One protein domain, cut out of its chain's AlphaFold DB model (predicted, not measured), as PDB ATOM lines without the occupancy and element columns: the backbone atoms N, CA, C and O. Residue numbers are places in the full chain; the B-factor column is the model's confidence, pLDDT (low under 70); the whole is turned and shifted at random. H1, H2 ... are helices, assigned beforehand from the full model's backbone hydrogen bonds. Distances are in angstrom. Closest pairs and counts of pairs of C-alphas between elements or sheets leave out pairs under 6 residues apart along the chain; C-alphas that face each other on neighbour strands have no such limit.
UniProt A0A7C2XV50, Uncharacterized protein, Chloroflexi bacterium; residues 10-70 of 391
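What this domain is: This is residues 10 to 70 of the 391 residues of an uncharacterized protein of Chloroflexi bacterium (UniProt A0A7C2XV50). What shape do these atoms make? A small elongated cluster of short helices: H1 and H4 run side by side the same way, H5 returns the opposite way toward one end of the long axis, and H2 and H3 with the link between them make the other end. What is it made of? The printed part has 61 residues with five named helices, H1 to H5 in chain order, and no named strand; its class is all helix. How tight is it? It is compact, with a radius of gyration of the C-alphas of 10.9 A and spans of 35 by 20 by 17 A.

How they stand to each other: What does H1, residues 10 to 19, touch? It is the hub. It touches H4, residues 46 to 54, at a shallow tilt of 23 degrees, the closest C-alphas being Ile 16 and Leu 53, 6.2 A apart. It touches residues 58 to 63 alone of H5, residues 57 to 68, closest at the C-alphas of Thr 19 and Gly 59, 5.8 A, opposite ways at 34 degrees, only just shallow. And the others? H3, residues 37 to 41, only just touches H1, with 3 pairs of C-alphas within 8 A, the closest Val 13 and Leu 41 at 6.3 A. H2, residues 22 to 29, is close but not clearly touching H4, the closest C-alphas being Ile 28 and Val 52, 7.2 A apart; H2 and H5 are apart. H4 and H5 touch only at the corner, closest at the C-alphas of Leu 53 and Gly 59, 4.5 A. Are the backbones helical? In H1, H2, H3, H4 and H5 every O i to N i+4 pair is within hydrogen-bond range.

Where its parts are: Where does H1 begin? C-alpha 10 is at (-4.844, 16.305, 39.397), and H1 is 14.4 A from first to last C-alpha; H2 is 10.5 A, H3 6.0 A and H4 12.5 A. Where does H5 end? C-alpha 68 is at (-19.306, 20.832, 45.186), and H5 is 17.0 A.

The domain as a whole: How large is it? The two C-alphas farthest apart, Glu 34 and Ala 68, are 35.2 A apart. Is it whole and sure? The printed part has no cut and no long link, and no printed residue is under 70 in pLDDT.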
ATOM      1  N   ARG A  10      -5.577  16.974  38.317       90.44
ATOM      2  CA  ARG A  10      -4.844  16.305  39.397       90.44
ATOM      3  C   ARG A  10      -5.782  15.663  40.425       90.44
ATOM      4  O   ARG A  10      -5.578  14.531  40.820       90.44
ATOM      5  N   GLU A  11      -6.844  16.354  40.830       91.69
ATOM      6  CA  GLU A  11      -7.792  15.800  41.803       91.69
ATOM      7  C   GLU A  11      -8.685  14.713  41.201       91.69
ATOM      8  O   GLU A  11      -8.998  13.745  41.879       91.69
ATOM      9  N   ILE A  12      -9.045  14.819  39.918       93.50
ATOM     10  CA  ILE A  12      -9.720  13.729  39.201       93.50
ATOM     11  C   ILE A  12      -8.856  12.460  39.233       93.50
ATOM     12  O   ILE A  12      -9.381  11.390  39.532       93.50
ATOM     13  N   VAL A  13      -7.546  12.579  38.979       93.94
ATOM     14  CA  VAL A  13      -6.594  11.458  39.064       93.94
ATOM     15  C   VAL A  13      -6.584  10.862  40.474       93.94
ATOM     16  O   VAL A  13      -6.777   9.657  40.621       93.94
ATOM     17  N   GLU A  14      -6.454  11.690  41.512       94.38
ATOM     18  CA  GLU A  14      -6.479  11.228  42.909       94.38
ATOM     19  C   GLU A  14      -7.799  10.532  43.281       94.38
ATOM     20  O   GLU A  14      -7.792   9.505  43.962       94.38
ATOM     21  N   ILE A  15      -8.945  11.041  42.814       94.31
ATOM     22  CA  ILE A  15     -10.244  10.403  43.057       94.31
ATOM     23  C   ILE A  15     -10.284   9.031  42.387       94.31
ATOM     24  O   ILE A  15     -10.633   8.070  43.067       94.31
ATOM     25  N   ILE A  16      -9.889   8.918  41.111       94.44
ATOM     26  CA  ILE A  16      -9.838   7.630  40.392       94.44
ATOM     27  C   ILE A  16      -8.996   6.625  41.177       94.44
ATOM     28  O   ILE A  16      -9.451   5.511  41.431       94.44
ATOM     29  N   MET A  17      -7.797   7.035  41.598       93.94
ATOM     30  CA  MET A  17      -6.856   6.176  42.319       93.94
ATOM     31  C   MET A  17      -7.387   5.727  43.685       93.94
ATOM     32  O   MET A  17      -7.041   4.642  44.149       93.94
ATOM     33  N   ARG A  18      -8.234   6.539  44.326       94.38
ATOM     34  CA  ARG A  18      -8.827   6.239  45.633       94.38
ATOM     35  C   ARG A  18     -10.100   5.397  45.546       94.38
ATOM     36  O   ARG A  18     -10.360   4.625  46.464       94.38
ATOM     37  N   THR A  19     -10.924   5.585  44.516       93.44
ATOM     38  CA  THR A  19     -12.291   5.030  44.479       93.44
ATOM     39  C   THR A  19     -12.473   3.874  43.509       93.44
ATOM     40  O   THR A  19     -13.387   3.077  43.703       93.44
ATOM     41  N   ILE A  20     -11.624   3.749  42.485       91.75
ATOM     42  CA  ILE A  20     -11.763   2.717  41.459       91.75
ATOM     43  C   ILE A  20     -10.603   1.723  41.585       91.75
ATOM     44  O   ILE A  20      -9.441   2.126  41.543       91.75
ATOM     45  N   PRO A  21     -10.876   0.406  41.691       91.94
ATOM     46  CA  PRO A  21      -9.823  -0.600  41.726       91.94
ATOM     47  C   PRO A  21      -8.885  -0.495  40.516       91.94
ATOM     48  O   PRO A  21      -9.337  -0.438  39.371       91.94
ATOM     49  N   LEU A  22      -7.569  -0.555  40.755       90.25
ATOM     50  CA  LEU A  22      -6.544  -0.393  39.711       90.25
ATOM     51  C   LEU A  22      -6.734  -1.329  38.511       90.25
ATOM     52  O   LEU A  22      -6.519  -0.917  37.374       90.25
ATOM     53  N   LYS A  23      -7.173  -2.575  38.739       90.31
ATOM     54  CA  LYS A  23      -7.464  -3.533  37.658       90.31
ATOM     55  C   LYS A  23      -8.550  -3.014  36.709       90.31
ATOM     56  O   LYS A  23      -8.406  -3.133  35.495       90.31
ATOM     57  N   SER A  24      -9.596  -2.392  37.250       89.69
ATOM     58  CA  SER A  24     -10.679  -1.794  36.467       89.69
ATOM     59  C   SER A  24     -10.188  -0.576  35.689       89.69
ATOM     60  O   SER A  24     -10.454  -0.476  34.495       89.69
ATOM     61  N   VAL A  25      -9.396   0.302  36.318       89.94
ATOM     62  CA  VAL A  25      -8.785   1.463  35.640       89.94
ATOM     63  C   VAL A  25      -7.919   1.012  34.462       89.94
ATOM     64  O   VAL A  25      -8.066   1.524  33.352       89.94
ATOM     65  N   ARG A  26      -7.059   0.007  34.681       91.62
ATOM     66  CA  ARG A  26      -6.211  -0.582  33.634       91.62
ATOM     67  C   ARG A  26      -7.032  -1.163  32.490       91.62
ATOM     68  O   ARG A  26      -6.682  -0.938  31.336       91.62
ATOM     69  N   SER A  27      -8.119  -1.868  32.796       90.44
ATOM     70  CA  SER A  27      -9.010  -2.449  31.788       90.44
ATOM     71  C   SER A  27      -9.701  -1.377  30.940       90.44
ATOM     72  O   SER A  27      -9.654  -1.454  29.714       90.44
ATOM     73  N   ILE A  28     -10.270  -0.346  31.576       89.75
ATOM     74  CA  ILE A  28     -11.007   0.729  30.893       89.75
ATOM     75  C   ILE A  28     -10.078   1.541  29.984       89.75
ATOM     76  O   ILE A  28     -10.398   1.786  28.822       89.75
ATOM     77  N   LEU A  29      -8.912   1.936  30.498       90.88
ATOM     78  CA  LEU A  29      -7.959   2.791  29.782       90.88
ATOM     79  C   LEU A  29      -6.925   2.013  28.955       90.88
ATOM     80  O   LEU A  29      -6.068   2.625  28.316       90.88
ATOM     81  N   LYS A  30      -6.999   0.675  28.958       91.06
ATOM     82  CA  LYS A  30      -6.061  -0.241  28.283       91.06
ATOM     83  C   LYS A  30      -4.594  -0.001  28.680       91.06
ATOM     84  O   LYS A  30      -3.699   0.005  27.837       91.06
ATOM     85  N   ILE A  31      -4.343   0.203  29.974       90.50
ATOM     86  CA  ILE A  31      -2.997   0.433  30.525       90.50
ATOM     87  C   ILE A  31      -2.332  -0.917  30.826       90.50
ATOM     88  O   ILE A  31      -2.857  -1.701  31.618       90.50
ATOM     89  N   LYS A  32      -1.153  -1.166  30.242       89.44
ATOM     90  CA  LYS A  32      -0.371  -2.399  30.457       89.44
ATOM     91  C   LYS A  32       0.107  -2.532  31.904       89.44
ATOM     92  O   LYS A  32       0.396  -1.517  32.535       89.44
ATOM     93  N   GLU A  33       0.206  -3.755  32.427       86.81
ATOM     94  CA  GLU A  33       0.483  -4.021  33.851       86.81
ATOM     95  C   GLU A  33       1.791  -3.399  34.355       86.81
ATOM     96  O   GLU A  33       1.822  -2.851  35.455       86.81
ATOM     97  N   GLU A  34       2.833  -3.395  33.530       89.25
ATOM     98  CA  GLU A  34       4.156  -2.849  33.841       89.25
ATOM     99  C   GLU A  34       4.193  -1.314  33.944       89.25
ATOM    100  O   GLU A  34       5.179  -0.741  34.403       89.25
ATOM    101  N   THR A  35       3.131  -0.629  33.513       89.50
ATOM    102  CA  THR A  35       3.066   0.838  33.523       89.50
ATOM    103  C   THR A  35       2.544   1.354  34.863       89.50
ATOM    104  O   THR A  35       1.534   0.852  35.371       89.50
ATOM    105  N   ASP A  36       3.192   2.392  35.402       90.81
ATOM    106  CA  ASP A  36       2.696   3.154  36.552       90.81
ATOM    107  C   ASP A  36       1.376   3.852  36.189       90.81
ATOM    108  O   ASP A  36       1.325   4.699  35.294       90.81
ATOM    109  N   VAL A  37       0.294   3.466  36.870       90.75
ATOM    110  CA  VAL A  37      -1.050   3.969  36.562       90.75
ATOM    111  C   VAL A  37      -1.167   5.453  36.882       90.75
ATOM    112  O   VAL A  37      -1.730   6.181  36.075       90.75
ATOM    113  N   HIS A  38      -0.626   5.916  38.013       91.62
ATOM    114  CA  HIS A  38      -0.771   7.306  38.453       91.62
ATOM    115  C   HIS A  38      -0.142   8.260  37.441       91.62
ATOM    116  O   HIS A  38      -0.822   9.135  36.903       91.62
ATOM    117  N   ARG A  39       1.115   8.002  37.072       89.62
ATOM    118  CA  ARG A  39       1.818   8.784  36.051       89.62
ATOM    119  C   ARG A  39       1.102   8.720  34.706       89.62
ATOM    120  O   ARG A  39       1.013   9.729  34.018       89.62
ATOM    121  N   ARG A  40       0.575   7.551  34.329       92.19
ATOM    122  CA  ARG A  40      -0.102   7.379  33.041       92.19
ATOM    123  C   ARG A  40      -1.454   8.096  32.981       92.19
ATOM    124  O   ARG A  40      -1.834   8.567  31.912       92.19
ATOM    125  N   LEU A  41      -2.166   8.225  34.101       92.06
ATOM    126  CA  LEU A  41      -3.407   9.003  34.182       92.06
ATOM    127  C   LEU A  41      -3.178  10.493  33.875       92.06
ATOM    128  O   LEU A  41      -4.051  11.136  33.288       92.06
ATOM    129  N   GLU A  42      -1.997  11.031  34.186       90.19
ATOM    130  CA  GLU A  42      -1.624  12.413  33.854       90.19
ATOM    131  C   GLU A  42      -1.446  12.663  32.347       90.19
ATOM    132  O   GLU A  42      -1.449  13.820  31.927       90.19
ATOM    133  N   ASP A  43      -1.395  11.626  31.509       91.06
ATOM    134  CA  ASP A  43      -1.307  11.780  30.052       91.06
ATOM    135  C   ASP A  43      -2.686  11.856  29.371       91.06
ATOM    136  O   ASP A  43      -2.806  12.409  28.280       91.06
ATOM    137  N   TYR A  44      -3.748  11.338  30.001       91.81
ATOM    138  CA  TYR A  44      -5.092  11.324  29.403       91.81
ATOM    139  C   TYR A  44      -5.766  12.693  29.453       91.81
ATOM    140  O   TYR A  44      -5.517  13.508  30.348       91.81
ATOM    141  N   SER A  45      -6.676  12.958  28.520       90.25
ATOM    142  CA  SER A  45      -7.487  14.169  28.567       90.25
ATOM    143  C   SER A  45      -8.408  14.165  29.789       90.25
ATOM    144  O   SER A  45      -8.820  13.133  30.321       90.25
ATOM    145  N   LYS A  46      -8.792  15.362  30.234       89.94
ATOM    146  CA  LYS A  46      -9.704  15.511  31.370       89.94
ATOM    147  C   LYS A  46     -11.057  14.831  31.126       89.94
ATOM    148  O   LYS A  46     -11.645  14.309  32.064       89.94
ATOM    149  N   ASN A  47     -11.533  14.831  29.882       89.38
ATOM    150  CA  ASN A  47     -12.807  14.216  29.516       89.38
ATOM    151  C   ASN A  47     -12.741  12.691  29.635       89.38
ATOM    152  O   ASN A  47     -13.650  12.101  30.210       89.38
ATOM    153  N   GLU A  48     -11.653  12.067  29.178       90.75
ATOM    154  CA  GLU A  48     -11.441  10.621  29.330       90.75
ATOM    155  C   GLU A  48     -11.403  10.214  30.805       90.75
ATOM    156  O   GLU A  48     -12.073   9.266  31.208       90.75
ATOM    157  N   LEU A  49     -10.697  10.976  31.642       93.25
ATOM    158  CA  LEU A  49     -10.638  10.708  33.080       93.25
ATOM    159  C   LEU A  49     -12.014  10.841  33.758       93.25
ATOM    160  O   LEU A  49     -12.370  10.039  34.621       93.25
ATOM    161  N   VAL A  50     -12.825  11.822  33.349       92.19
ATOM    162  CA  VAL A  50     -14.210  11.943  33.832       92.19
ATOM    163  C   VAL A  50     -15.055  10.743  33.399       92.19
ATOM    164  O   VAL A  50     -15.833  10.255  34.214       92.19
ATOM    165  N   GLN A  51     -14.883  10.232  32.173       91.06
ATOM    166  CA  GLN A  51     -15.581   9.019  31.717       91.06
ATOM    167  C   GLN A  51     -15.260   7.809  32.603       91.06
ATOM    168  O   GLN A  51     -16.159   7.056  32.972       91.06
ATOM    169  N   VAL A  52     -14.000   7.667  33.028       92.06
ATOM    170  CA  VAL A  52     -13.603   6.629  33.991       92.06
ATOM    171  C   VAL A  52     -14.329   6.814  35.324       92.06
ATOM    172  O   VAL A  52     -14.899   5.853  35.837       92.06
ATOM    173  N   LEU A  53     -14.386   8.032  35.871       92.31
ATOM    174  CA  LEU A  53     -15.091   8.291  37.134       92.31
ATOM    175  C   LEU A  53     -16.577   7.933  37.069       92.31
ATOM    176  O   LEU A  53     -17.090   7.284  37.977       92.31
ATOM    177  N   VAL A  54     -17.273   8.321  36.000       91.81
ATOM    178  CA  VAL A  54     -18.726   8.102  35.886       91.81
ATOM    179  C   VAL A  54     -19.113   6.673  35.496       91.81
ATOM    180  O   VAL A  54     -20.309   6.360  35.509       91.81
ATOM    181  N   SER A  55     -18.124   5.822  35.182       90.44
ATOM    182  CA  SER A  55     -18.304   4.397  34.865       90.44
ATOM    183  C   SER A  55     -18.655   3.534  36.083       90.44
ATOM    184  O   SER A  55     -19.166   2.428  35.921       90.44
ATOM    185  N   THR A  56     -18.429   4.043  37.298       90.38
ATOM    186  CA  THR A  56     -18.763   3.372  38.565       90.38
ATOM    187  C   THR A  56     -19.668   4.260  39.420       90.38
ATOM    188  O   THR A  56     -19.660   5.487  39.283       90.38
ATOM    189  N   ALA A  57     -20.468   3.658  40.305       91.75
ATOM    190  CA  ALA A  57     -21.347   4.410  41.202       91.75
ATOM    191  C   ALA A  57     -20.533   5.194  42.245       91.75
ATOM    192  O   ALA A  57     -20.804   6.371  42.493       91.75
ATOM    193  N   GLU A  58     -19.491   4.570  42.791       91.56
ATOM    194  CA  GLU A  58     -18.575   5.146  43.774       91.56
ATOM    195  C   GLU A  58     -17.772   6.306  43.173       91.56
ATOM    196  O   GLU A  58     -17.679   7.379  43.773       91.56
ATOM    197  N   GLY A  59     -17.237   6.123  41.960       91.75
ATOM    198  CA  GLY A  59     -16.535   7.177  41.228       91.75
ATOM    199  C   GLY A  59     -17.446   8.361  40.907       91.75
ATOM    200  O   GLY A  59     -17.047   9.510  41.105       91.75
ATOM    201  N   ARG A  60     -18.697   8.101  40.500       92.62
ATOM    202  CA  ARG A  60     -19.701   9.145  40.253       92.62
ATOM    203  C   ARG A  60     -20.025   9.934  41.520       92.62
ATOM    204  O   ARG A  60     -19.995  11.160  41.479       92.62
ATOM    205  N   ALA A  61     -20.296   9.255  42.634       93.19
ATOM    206  CA  ALA A  61     -20.599   9.908  43.906       93.19
ATOM    207  C   ALA A  61     -19.431  10.787  44.386       93.19
ATOM    208  O   ALA A  61     -19.627  11.956  44.723       93.19
ATOM    209  N   ALA A  62     -18.203  10.263  44.332       92.62
ATOM    210  CA  ALA A  62     -17.008  11.015  44.708       92.62
ATOM    211  C   ALA A  62     -16.742  12.210  43.777       92.62
ATOM    212  O   ALA A  62     -16.267  13.254  44.225       92.62
ATOM    213  N   PHE A  63     -17.062  12.085  42.486       93.12
ATOM    214  CA  PHE A  63     -16.933  13.184  41.536       93.12
ATOM    215  C   PHE A  63     -17.934  14.312  41.805       93.12
ATOM    216  O   PHE A  63     -17.553  15.480  41.743       93.12
ATOM    217  N   GLU A  64     -19.187  13.996  42.144       91.19
ATOM    218  CA  GLU A  64     -20.179  15.009  42.534       91.19
ATOM    219  C   GLU A  64     -19.786  15.722  43.837       91.19
ATOM    220  O   GLU A  64     -19.855  16.951  43.918       91.19
ATOM    221  N   GLU A  65     -19.265  14.986  44.824       91.25
ATOM    222  CA  GLU A  65     -18.718  15.582  46.049       91.25
ATOM    223  C   GLU A  65     -17.543  16.531  45.743       91.25
ATOM    224  O   GLU A  65     -17.427  17.611  46.328       91.25
ATOM    225  N   ALA A  66     -16.676  16.159  44.796       91.75
ATOM    226  CA  ALA A  66     -15.571  17.004  44.362       91.75
ATOM    227  C   ALA A  66     -16.059  18.261  43.633       91.75
ATOM    228  O   ALA A  66     -15.575  19.354  43.920       91.75
ATOM    229  N   LYS A  67     -17.058  18.161  42.746       89.88
ATOM    230  CA  LYS A  67     -17.639  19.337  42.070       89.88
ATOM    231  C   LYS A  67     -18.156  20.369  43.067       89.88
ATOM    232  O   LYS A  67     -17.897  21.554  42.884       89.88
ATOM    233  N   ALA A  68     -18.805  19.933  44.146       86.88
ATOM    234  CA  ALA A  68     -19.306  20.832  45.186       86.88
ATOM    235  C   ALA A  68     -18.195  21.662  45.870       86.88
ATOM    236  O   ALA A  68     -18.468  22.742  46.400       86.88
ATOM    237  N   LYS A  69     -16.939  21.194  45.828       90.69
ATOM    238  CA  LYS A  69     -15.763  21.888  46.381       90.69
ATOM    239  C   LYS A  69     -15.195  22.954  45.442       90.69
ATOM    240  O   LYS A  69     -14.406  23.773  45.908       90.69
ATOM    241  N   TYR A  70     -15.584  22.981  44.165       90.00
ATOM    242  CA  TYR A  70     -15.078  23.934  43.171       90.00
ATOM    243  C   TYR A  70     -16.220  24.770  42.592       90.00
ATOM    244  O   TYR A  70     -16.900  24.326  41.667       90.00
TER     245      TYR A  70